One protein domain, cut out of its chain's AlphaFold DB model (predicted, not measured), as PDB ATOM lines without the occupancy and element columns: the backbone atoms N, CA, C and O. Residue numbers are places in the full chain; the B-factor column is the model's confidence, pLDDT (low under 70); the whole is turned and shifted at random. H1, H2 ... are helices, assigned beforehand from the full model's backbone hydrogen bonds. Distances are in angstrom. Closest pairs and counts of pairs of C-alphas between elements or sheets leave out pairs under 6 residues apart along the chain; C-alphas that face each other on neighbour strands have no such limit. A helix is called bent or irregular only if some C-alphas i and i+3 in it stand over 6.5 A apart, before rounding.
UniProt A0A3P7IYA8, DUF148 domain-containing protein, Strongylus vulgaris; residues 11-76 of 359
ATOM      1  N   GLN A  11      23.893 -29.147  -4.697       41.03
ATOM      2  CA  GLN A  11      24.858 -28.915  -5.783       41.03
ATOM      3  C   GLN A  11      24.751 -29.970  -6.902       41.03
ATOM      4  O   GLN A  11      24.900 -29.651  -8.082       41.03
ATOM      5  N   CYS A  12      24.394 -31.212  -6.560       39.72
ATOM      6  CA  CYS A  12      24.167 -32.284  -7.531       39.72
ATOM      7  C   CYS A  12      22.895 -32.085  -8.383       39.72
ATOM      8  O   CYS A  12      22.831 -32.579  -9.511       39.72
ATOM      9  N   GLY A  13      21.890 -31.354  -7.891       44.00
ATOM     10  CA  GLY A  13      20.632 -31.120  -8.613       44.00
ATOM     11  C   GLY A  13      20.779 -30.147  -9.790       44.00
ATOM     12  O   GLY A  13      20.383 -30.457 -10.914       44.00
ATOM     13  N   LEU A  14      21.415 -28.995  -9.562       46.53
ATOM     14  CA  LEU A  14      21.564 -27.914 -10.553       46.53
ATOM     15  C   LEU A  14      22.448 -28.295 -11.755       46.53
ATOM     16  O   LEU A  14      22.150 -27.942 -12.904       46.53
ATOM     17  N   VAL A  15      23.510 -29.069 -11.514       51.59
ATOM     18  CA  VAL A  15      24.419 -29.547 -12.572       51.59
ATOM     19  C   VAL A  15      23.712 -30.536 -13.510       51.59
ATOM     20  O   VAL A  15      23.932 -30.511 -14.724       51.59
ATOM     21  N   ASN A  16      22.809 -31.365 -12.978       46.62
ATOM     22  CA  ASN A  16      22.077 -32.361 -13.761       46.62
ATOM     23  C   ASN A  16      21.011 -31.738 -14.670       46.62
ATOM     24  O   ASN A  16      20.877 -32.154 -15.822       46.62
ATOM     25  N   VAL A  17      20.317 -30.694 -14.213       49.56
ATOM     26  CA  VAL A  17      19.304 -29.990 -15.020       49.56
ATOM     27  C   VAL A  17      19.940 -29.290 -16.226       49.56
ATOM     28  O   VAL A  17      19.445 -29.395 -17.348       49.56
ATOM     29  N   THR A  18      21.095 -28.649 -16.031       51.22
ATOM     30  CA  THR A  18      21.810 -27.960 -17.118       51.22
ATOM     31  C   THR A  18      22.311 -28.947 -18.182       51.22
ATOM     32  O   THR A  18      22.188 -28.691 -19.382       51.22
ATOM     33  N   ARG A  19      22.807 -30.123 -17.764       54.34
ATOM     34  CA  ARG A  19      23.217 -31.203 -18.684       54.34
ATOM     35  C   ARG A  19      22.037 -31.812 -19.443       54.34
ATOM     36  O   ARG A  19      22.171 -32.105 -20.632       54.34
ATOM     37  N   PHE A  20      20.890 -31.973 -18.788       51.34
ATOM     38  CA  PHE A  20      19.682 -32.518 -19.405       51.34
ATOM     39  C   PHE A  20      19.132 -31.595 -20.503       51.34
ATOM     40  O   PHE A  20      18.837 -32.057 -21.606       51.34
ATOM     41  N   CYS A  21      19.104 -30.281 -20.256       47.16
ATOM     42  CA  CYS A  21      18.695 -29.294 -21.259       47.16
ATOM     43  C   CYS A  21      19.626 -29.281 -22.486       47.16
ATOM     44  O   CYS A  21      19.137 -29.268 -23.615       47.16
ATOM     45  N   SER A  22      20.950 -29.373 -22.302       52.31
ATOM     46  CA  SER A  22      21.901 -29.454 -23.427       52.31
ATOM     47  C   SER A  22      21.739 -30.721 -24.282       52.31
ATOM     48  O   SER A  22      21.914 -30.670 -25.500       52.31
ATOM     49  N   LEU A  23      21.373 -31.859 -23.680       54.72
ATOM     50  CA  LEU A  23      21.168 -33.122 -24.403       54.72
ATOM     51  C   LEU A  23      19.908 -33.118 -25.282       54.72
ATOM     52  O   LEU A  23      19.914 -33.715 -26.361       54.72
ATOM     53  N   ILE A  24      18.846 -32.439 -24.844       56.84
ATOM     54  CA  ILE A  24      17.595 -32.325 -25.609       56.84
ATOM     55  C   ILE A  24      17.811 -31.482 -26.871       56.84
ATOM     56  O   ILE A  24      17.412 -31.894 -27.962       56.84
ATOM     57  N   VAL A  25      18.532 -30.362 -26.753       55.44
ATOM     58  CA  VAL A  25      18.811 -29.459 -27.882       55.44
ATOM     59  C   VAL A  25      19.647 -30.146 -28.962       55.44
ATOM     60  O   VAL A  25      19.312 -30.064 -30.144       55.44
ATOM     61  N   SER A  26      20.694 -30.883 -28.578       54.94
ATOM     62  CA  SER A  26      21.550 -31.591 -29.542       54.94
ATOM     63  C   SER A  26      20.815 -32.695 -30.311       54.94
ATOM     64  O   SER A  26      21.116 -32.929 -31.481       54.94
ATOM     65  N   LYS A  27      19.834 -33.369 -29.692       54.03
ATOM     66  CA  LYS A  27      19.058 -34.422 -30.368       54.03
ATOM     67  C   LYS A  27      18.042 -33.869 -31.368       54.03
ATOM     68  O   LYS A  27      17.882 -34.458 -32.436       54.03
ATOM     69  N   GLU A  28      17.376 -32.754 -31.064       52.72
ATOM     70  CA  GLU A  28      16.352 -32.192 -31.958       52.72
ATOM     71  C   GLU A  28      16.936 -31.530 -33.217       52.72
ATOM     72  O   GLU A  28      16.325 -31.609 -34.285       52.72
ATOM     73  N   ILE A  29      18.132 -30.932 -33.131       55.03
ATOM     74  CA  ILE A  29      18.783 -30.262 -34.275       55.03
ATOM     75  C   ILE A  29      19.131 -31.256 -35.399       55.03
ATOM     76  O   ILE A  29      19.048 -30.914 -36.580       55.03
ATOM     77  N   CYS A  30      19.466 -32.505 -35.064       54.12
ATOM     78  CA  CYS A  30      19.917 -33.487 -36.053       54.12
ATOM     79  C   CYS A  30      18.803 -34.083 -36.932       54.12
ATOM     80  O   CYS A  30      19.109 -34.576 -38.017       54.12
ATOM     81  N   PHE A  31      17.529 -34.045 -36.521       59.47
ATOM     82  CA  PHE A  31      16.489 -34.873 -37.154       59.47
ATOM     83  C   PHE A  31      15.528 -34.157 -38.121       59.47
ATOM     84  O   PHE A  31      14.783 -34.848 -38.812       59.47
ATOM     85  N   ARG A  32      15.498 -32.813 -38.206       55.47
ATOM     86  CA  ARG A  32      14.295 -32.129 -38.740       55.47
ATOM     87  C   ARG A  32      14.424 -31.191 -39.950       55.47
ATOM     88  O   ARG A  32      13.391 -30.673 -40.363       55.47
ATOM     89  N   ILE A  33      15.601 -30.948 -40.544       51.44
ATOM     90  CA  ILE A  33      15.740 -29.849 -41.536       51.44
ATOM     91  C   ILE A  33      16.171 -30.329 -42.948       51.44
ATOM     92  O   ILE A  33      17.300 -30.818 -43.098       51.44
ATOM     93  N   PRO A  34      15.320 -30.150 -43.992       56.91
ATOM     94  CA  PRO A  34      15.644 -30.419 -45.402       56.91
ATOM     95  C   PRO A  34      16.739 -29.490 -45.966       56.91
ATOM     96  O   PRO A  34      16.966 -28.390 -45.465       56.91
ATOM     97  N   ARG A  35      17.440 -29.936 -47.020       60.00
ATOM     98  CA  ARG A  35      18.735 -29.374 -47.470       60.00
ATOM     99  C   ARG A  35      18.722 -27.927 -47.994       60.00
ATOM    100  O   ARG A  35      19.758 -27.282 -47.875       60.00
ATOM    101  N   GLU A  36      17.627 -27.401 -48.540       53.19
ATOM    102  CA  GLU A  36      17.694 -26.171 -49.360       53.19
ATOM    103  C   GLU A  36      17.566 -24.828 -48.614       53.19
ATOM    104  O   GLU A  36      17.890 -23.801 -49.192       53.19
ATOM    105  N   ASN A  37      17.226 -24.797 -47.318       60.38
ATOM    106  CA  ASN A  37      17.210 -23.557 -46.504       60.38
ATOM    107  C   ASN A  37      17.903 -23.712 -45.134       60.38
ATOM    108  O   ASN A  37      17.654 -22.968 -44.180       60.38
ATOM    109  N   ARG A  38      18.826 -24.681 -45.040       67.12
ATOM    110  CA  ARG A  38      19.347 -25.220 -43.775       67.12
ATOM    111  C   ARG A  38      19.886 -24.162 -42.813       67.12
ATOM    112  O   ARG A  38      19.567 -24.219 -41.634       67.12
ATOM    113  N   ALA A  39      20.675 -23.196 -43.281       66.69
ATOM    114  CA  ALA A  39      21.346 -22.250 -42.386       66.69
ATOM    115  C   ALA A  39      20.365 -21.300 -41.677       66.69
ATOM    116  O   ALA A  39      20.435 -21.128 -40.462       66.69
ATOM    117  N   LYS A  40      19.411 -20.723 -42.416       72.31
ATOM    118  CA  LYS A  40      18.460 -19.743 -41.871       72.31
ATOM    119  C   LYS A  40      17.453 -20.394 -40.923       72.31
ATOM    120  O   LYS A  40      17.182 -19.844 -39.855       72.31
ATOM    121  N   ASP A  41      16.949 -21.570 -41.285       74.81
ATOM    122  CA  ASP A  41      15.978 -22.298 -40.465       74.81
ATOM    123  C   ASP A  41      16.635 -22.916 -39.227       74.81
ATOM    124  O   ASP A  41      16.054 -22.873 -38.144       74.81
ATOM    125  N   THR A  42      17.887 -23.383 -39.341       71.00
ATOM    126  CA  THR A  42      18.669 -23.834 -38.177       71.00
ATOM    127  C   THR A  42      18.922 -22.677 -37.214       71.00
ATOM    128  O   THR A  42      18.711 -22.835 -36.016       71.00
ATOM    129  N   LEU A  43      19.306 -21.493 -37.707       68.81
ATOM    130  CA  LEU A  43      19.526 -20.323 -36.851       68.81
ATOM    131  C   LEU A  43      18.244 -19.860 -36.147       68.81
ATOM    132  O   LEU A  43      18.289 -19.543 -34.959       68.81
ATOM    133  N   ARG A  44      17.092 -19.861 -36.836       74.25
ATOM    134  CA  ARG A  44      15.795 -19.570 -36.199       74.25
ATOM    135  C   ARG A  44      15.443 -20.602 -35.136       74.25
ATOM    136  O   ARG A  44      15.088 -20.217 -34.027       74.25
ATOM    137  N   PHE A  45      15.583 -21.886 -35.455       78.88
ATOM    138  CA  PHE A  45      15.294 -22.969 -34.521       78.88
ATOM    139  C   PHE A  45      16.178 -22.894 -33.271       78.88
ATOM    140  O   PHE A  45      15.666 -22.934 -32.157       78.88
ATOM    141  N   VAL A  46      17.491 -22.713 -33.440       73.50
ATOM    142  CA  VAL A  46      18.434 -22.542 -32.323       73.50
ATOM    143  C   VAL A  46      18.074 -21.305 -31.495       73.50
ATOM    144  O   VAL A  46      18.055 -21.383 -30.269       73.50
ATOM    145  N   GLY A  47      17.716 -20.190 -32.142       77.50
ATOM    146  CA  GLY A  47      17.254 -18.981 -31.459       77.50
ATOM    147  C   GLY A  47      15.982 -19.198 -30.629       77.50
ATOM    148  O   GLY A  47      15.903 -18.730 -29.493       77.50
ATOM    149  N   ASP A  48      15.004 -19.936 -31.153       80.00
ATOM    150  CA  ASP A  48      13.762 -20.247 -30.438       80.00
ATOM    151  C   ASP A  48      13.982 -21.242 -29.287       80.00
ATOM    152  O   ASP A  48      13.398 -21.074 -28.213       80.00
ATOM    153  N   GLN A  49      14.864 -22.233 -29.458       79.31
ATOM    154  CA  GLN A  49      15.244 -23.156 -28.381       79.31
ATOM    155  C   GLN A  49      15.990 -22.436 -27.257       79.31
ATOM    156  O   GLN A  49      15.661 -22.623 -26.087       79.31
ATOM    157  N   LEU A  50      16.925 -21.545 -27.597       76.12
ATOM    158  CA  LEU A  50      17.606 -20.694 -26.619       76.12
ATOM    159  C   LEU A  50      16.603 -19.879 -25.798       76.12
ATOM    160  O   LEU A  50      16.668 -19.907 -24.573       76.12
ATOM    161  N   LYS A  51      15.617 -19.240 -26.443       81.75
ATOM    162  CA  LYS A  51      14.556 -18.503 -25.734       81.75
ATOM    163  C   LYS A  51      13.771 -19.388 -24.764       81.75
ATOM    164  O   LYS A  51      13.515 -18.967 -23.636       81.75
ATOM    165  N   ARG A  52      13.391 -20.605 -25.176       82.25
ATOM    166  CA  ARG A  52      12.660 -21.555 -24.315       82.25
ATOM    167  C   ARG A  52      13.489 -21.976 -23.105       82.25
ATOM    168  O   ARG A  52      12.975 -21.967 -21.991       82.25
ATOM    169  N   ILE A  53      14.766 -22.282 -23.310       79.62
ATOM    170  CA  ILE A  53      15.690 -22.658 -22.232       79.62
ATOM    171  C   ILE A  53      15.874 -21.499 -21.259       79.62
ATOM    172  O   ILE A  53      15.780 -21.705 -20.053       79.62
ATOM    173  N   THR A  54      16.059 -20.277 -21.760       78.50
ATOM    174  CA  THR A  54      16.153 -19.087 -20.907       78.50
ATOM    175  C   THR A  54      14.876 -18.889 -20.088       78.50
ATOM    176  O   THR A  54      14.957 -18.598 -18.899       78.50
ATOM    177  N   CYS A  55      13.696 -19.102 -20.678       80.38
ATOM    178  CA  CYS A  55      12.424 -19.012 -19.959       80.38
ATOM    179  C   CYS A  55      12.310 -20.067 -18.844       80.38
ATOM    180  O   CYS A  55      11.964 -19.727 -17.713       80.38
ATOM    181  N   LEU A  56      12.676 -21.324 -19.125       80.25
ATOM    182  CA  LEU A  56      12.687 -22.398 -18.126       80.25
ATOM    183  C   LEU A  56      13.685 -22.131 -16.993       80.25
ATOM    184  O   LEU A  56      13.362 -22.357 -15.832       80.25
ATOM    185  N   GLN A  57      14.872 -21.611 -17.308       81.31
ATOM    186  CA  GLN A  57      15.859 -21.221 -16.297       81.31
ATOM    187  C   GLN A  57      15.323 -20.129 -15.366       81.31
ATOM    188  O   GLN A  57      15.538 -20.206 -14.161       81.31
ATOM    189  N   VAL A  58      14.594 -19.142 -15.902       85.50
ATOM    190  CA  VAL A  58      13.969 -18.081 -15.095       85.50
ATOM    191  C   VAL A  58      12.882 -18.643 -14.174       85.50
ATOM    192  O   VAL A  58      12.825 -18.262 -13.006       85.50
ATOM    193  N   LEU A  59      12.047 -19.562 -14.670       85.19
ATOM    194  CA  LEU A  59      10.996 -20.193 -13.863       85.19
ATOM    195  C   LEU A  59      11.578 -21.048 -12.733       85.19
ATOM    196  O   LEU A  59      11.197 -20.865 -11.579       85.19
ATOM    197  N   MET A  60      12.549 -21.913 -13.042       84.69
ATOM    198  CA  MET A  60      13.197 -22.757 -12.033       84.69
ATOM    199  C   MET A  60      13.965 -21.930 -11.002       84.69
ATOM    200  O   MET A  60      13.914 -22.251  -9.818       84.69
ATOM    201  N   LYS A  61      14.636 -20.845 -11.423       89.06
ATOM    202  CA  LYS A  61      15.317 -19.935 -10.494       89.06
ATOM    203  C   LYS A  61      14.325 -19.390  -9.462       89.06
ATOM    204  O   LYS A  61      14.577 -19.498  -8.274       89.06
ATOM    205  N   LYS A  62      13.153 -18.914  -9.896       90.38
ATOM    206  CA  LYS A  62      12.144 -18.345  -8.988       90.38
ATOM    207  C   LYS A  62      11.635 -19.344  -7.939       90.38
ATOM    208  O   LYS A  62      11.446 -18.971  -6.782       90.38
ATOM    209  N   GLU A  63      11.382 -20.592  -8.334       92.00
ATOM    210  CA  GLU A  63      10.924 -21.637  -7.405       92.00
ATOM    211  C   GLU A  63      12.007 -22.003  -6.384       92.00
ATOM    212  O   GLU A  63      11.717 -22.106  -5.190       92.00
ATOM    213  N   VAL A  64      13.255 -22.137  -6.842       90.31
ATOM    214  CA  VAL A  64      14.414 -22.405  -5.979       90.31
ATOM    215  C   VAL A  64      14.662 -21.243  -5.019       90.31
ATOM    216  O   VAL A  64      14.822 -21.485  -3.825       90.31
ATOM    217  N   ASP A  65      14.616 -20.001  -5.503       89.94
ATOM    218  CA  ASP A  65      14.801 -18.800  -4.684       89.94
ATOM    219  C   ASP A  65      13.736 -18.740  -3.576       89.94
ATOM    220  O   ASP A  65      14.059 -18.588  -2.400       89.94
ATOM    221  N   THR A  66      12.469 -19.000  -3.922       94.12
ATOM    222  CA  THR A  66      11.359 -19.026  -2.953       94.12
ATOM    223  C   THR A  66      11.546 -20.122  -1.895       94.12
ATOM    224  O   THR A  66      11.284 -19.909  -0.708       94.12
ATOM    225  N   ALA A  67      11.979 -21.318  -2.305       93.44
ATOM    226  CA  ALA A  67      12.238 -22.417  -1.379       93.44
ATOM    227  C   ALA A  67      13.412 -22.100  -0.437       93.44
ATOM    228  O   ALA A  67      13.323 -22.376   0.762       93.44
ATOM    229  N   LEU A  68      14.475 -21.483  -0.960       92.94
ATOM    230  CA  LEU A  68      15.658 -21.116  -0.189       92.94
ATOM    231  C   LEU A  68      15.375 -19.973   0.792       92.94
ATOM    232  O   LEU A  68      15.829 -20.032   1.931       92.94
ATOM    233  N   GLU A  69      14.574 -18.978   0.406       94.12
ATOM    234  CA  GLU A  69      14.121 -17.909   1.303       94.12
ATOM    235  C   GLU A  69      13.292 -18.454   2.472       94.12
ATOM    236  O   GLU A  69      13.515 -18.084   3.626       94.12
ATOM    237  N   ASN A  70      12.347 -19.360   2.197       96.06
ATOM    238  CA  ASN A  70      11.538 -19.987   3.243       96.06
ATOM    239  C   ASN A  70      12.392 -20.850   4.177       96.06
ATOM    240  O   ASN A  70      12.179 -20.839   5.390       96.06
ATOM    241  N   TRP A  71      13.366 -21.577   3.625       97.06
ATOM    242  CA  TRP A  71      14.338 -22.314   4.421       97.06
ATOM    243  C   TRP A  71      15.147 -21.358   5.304       97.06
ATOM    244  O   TRP A  71      15.132 -21.516   6.520       97.06
ATOM    245  N   ALA A  72      15.748 -20.312   4.736       97.00
ATOM    246  CA  ALA A  72      16.539 -19.335   5.483       97.00
ATOM    247  C   ALA A  72      15.731 -18.679   6.614       97.00
ATOM    248  O   ALA A  72      16.253 -18.517   7.718       97.00
ATOM    249  N   ARG A  73      14.440 -18.397   6.382       97.38
ATOM    250  CA  ARG A  73      13.525 -17.853   7.396       97.38
ATOM    251  C   ARG A  73      13.300 -18.790   8.576       97.38
ATOM    252  O   ARG A  73      13.285 -18.358   9.723       97.38
ATOM    253  N   ASN A  74      13.167 -20.086   8.314       97.81
ATOM    254  CA  ASN A  74      12.974 -21.075   9.374       97.81
ATOM    255  C   ASN A  74      14.212 -21.246  10.272       97.81
ATOM    256  O   ASN A  74      14.084 -21.777  11.374       97.81
ATOM    257  N   TYR A  75      15.388 -20.798   9.821       97.50
ATOM    258  CA  TYR A  75      16.659 -20.944  10.535       97.50
ATOM    259  C   TYR A  75      17.306 -19.612  10.957       97.50
ATOM    260  O   TYR A  75      18.384 -19.641  11.546       97.50
ATOM    261  N   GLY A  76      16.674 -18.459  10.701       97.44
ATOM    262  CA  GLY A  76      17.225 -17.143  11.056       97.44
ATOM    263  C   GLY A  76      18.454 -16.730  10.229       97.44
ATOM    264  O   GLY A  76      19.329 -16.028  10.734       97.44
TER     265      GLY A  76
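What this domain is: This is residues 11 to 76 of the 359 residues of the protein "DUF148 domain-containing protein" of Strongylus vulgaris (UniProt A0A3P7IYA8). Picture a long helical hairpin of two arms of unequal length: the shorter H1 runs one way, the chain turns through a tight link, and the much longer H2 folds back beside H1 and runs on past its beginning. The far part of H2, within residues 61 to 76, sticks out free of H1 and makes much of the length of a thin rod. The printed part has 66 residues with two named helices, H1 then H2, and no named strand; its class is all helix. It is extended, with a radius of gyration of the C-alphas of 17.3 A, and spans 61 by 19 by 11 A.

Where its parts are: Find C-alpha 11 at (24.858, -28.915, -5.783); from there H1, residues 11 to 29, runs 29.2 A to C-alpha 29 at (18.783, -30.262, -34.275). Go on to C-alpha 35, where H2, residues 35 to 75, begins; it measures 58.7 A and ends at C-alpha 75, at (16.659, -20.944, 10.535). H2 is irregular, with C-alphas 36 and 39 8.8 A apart, and has a kink of 40 degrees near residue 42.

How they stand to each other: Look at Val 25 and Gln 49, whose C-alphas, 7.3 A apart, are the closest of H1 and H2. The two helices touch there, H1 with residues 21 to 29 alone and H2 with residues 42 to 53 alone. They form a helical hairpin, at a shallow tilt of 16 degrees, opposite ways. Along the backbone, 13 of 15 O i to N i+4 pairs in H1 and 35 of 37 in H2 are within hydrogen-bond range.

The domain as a whole: The C-alphas of Glu 36 and Gly 76, the two farthest apart, are 61.1 A from each other. The printed part has no cut, and its link from H1 to H2 is tight. Residues 34 to 40, of which 35 to 40 belong to H2, stand free. In the B-factor column, the mean pLDDT of the printed part is 71.2, and residues 11 to 39 and residue 43 are under 70.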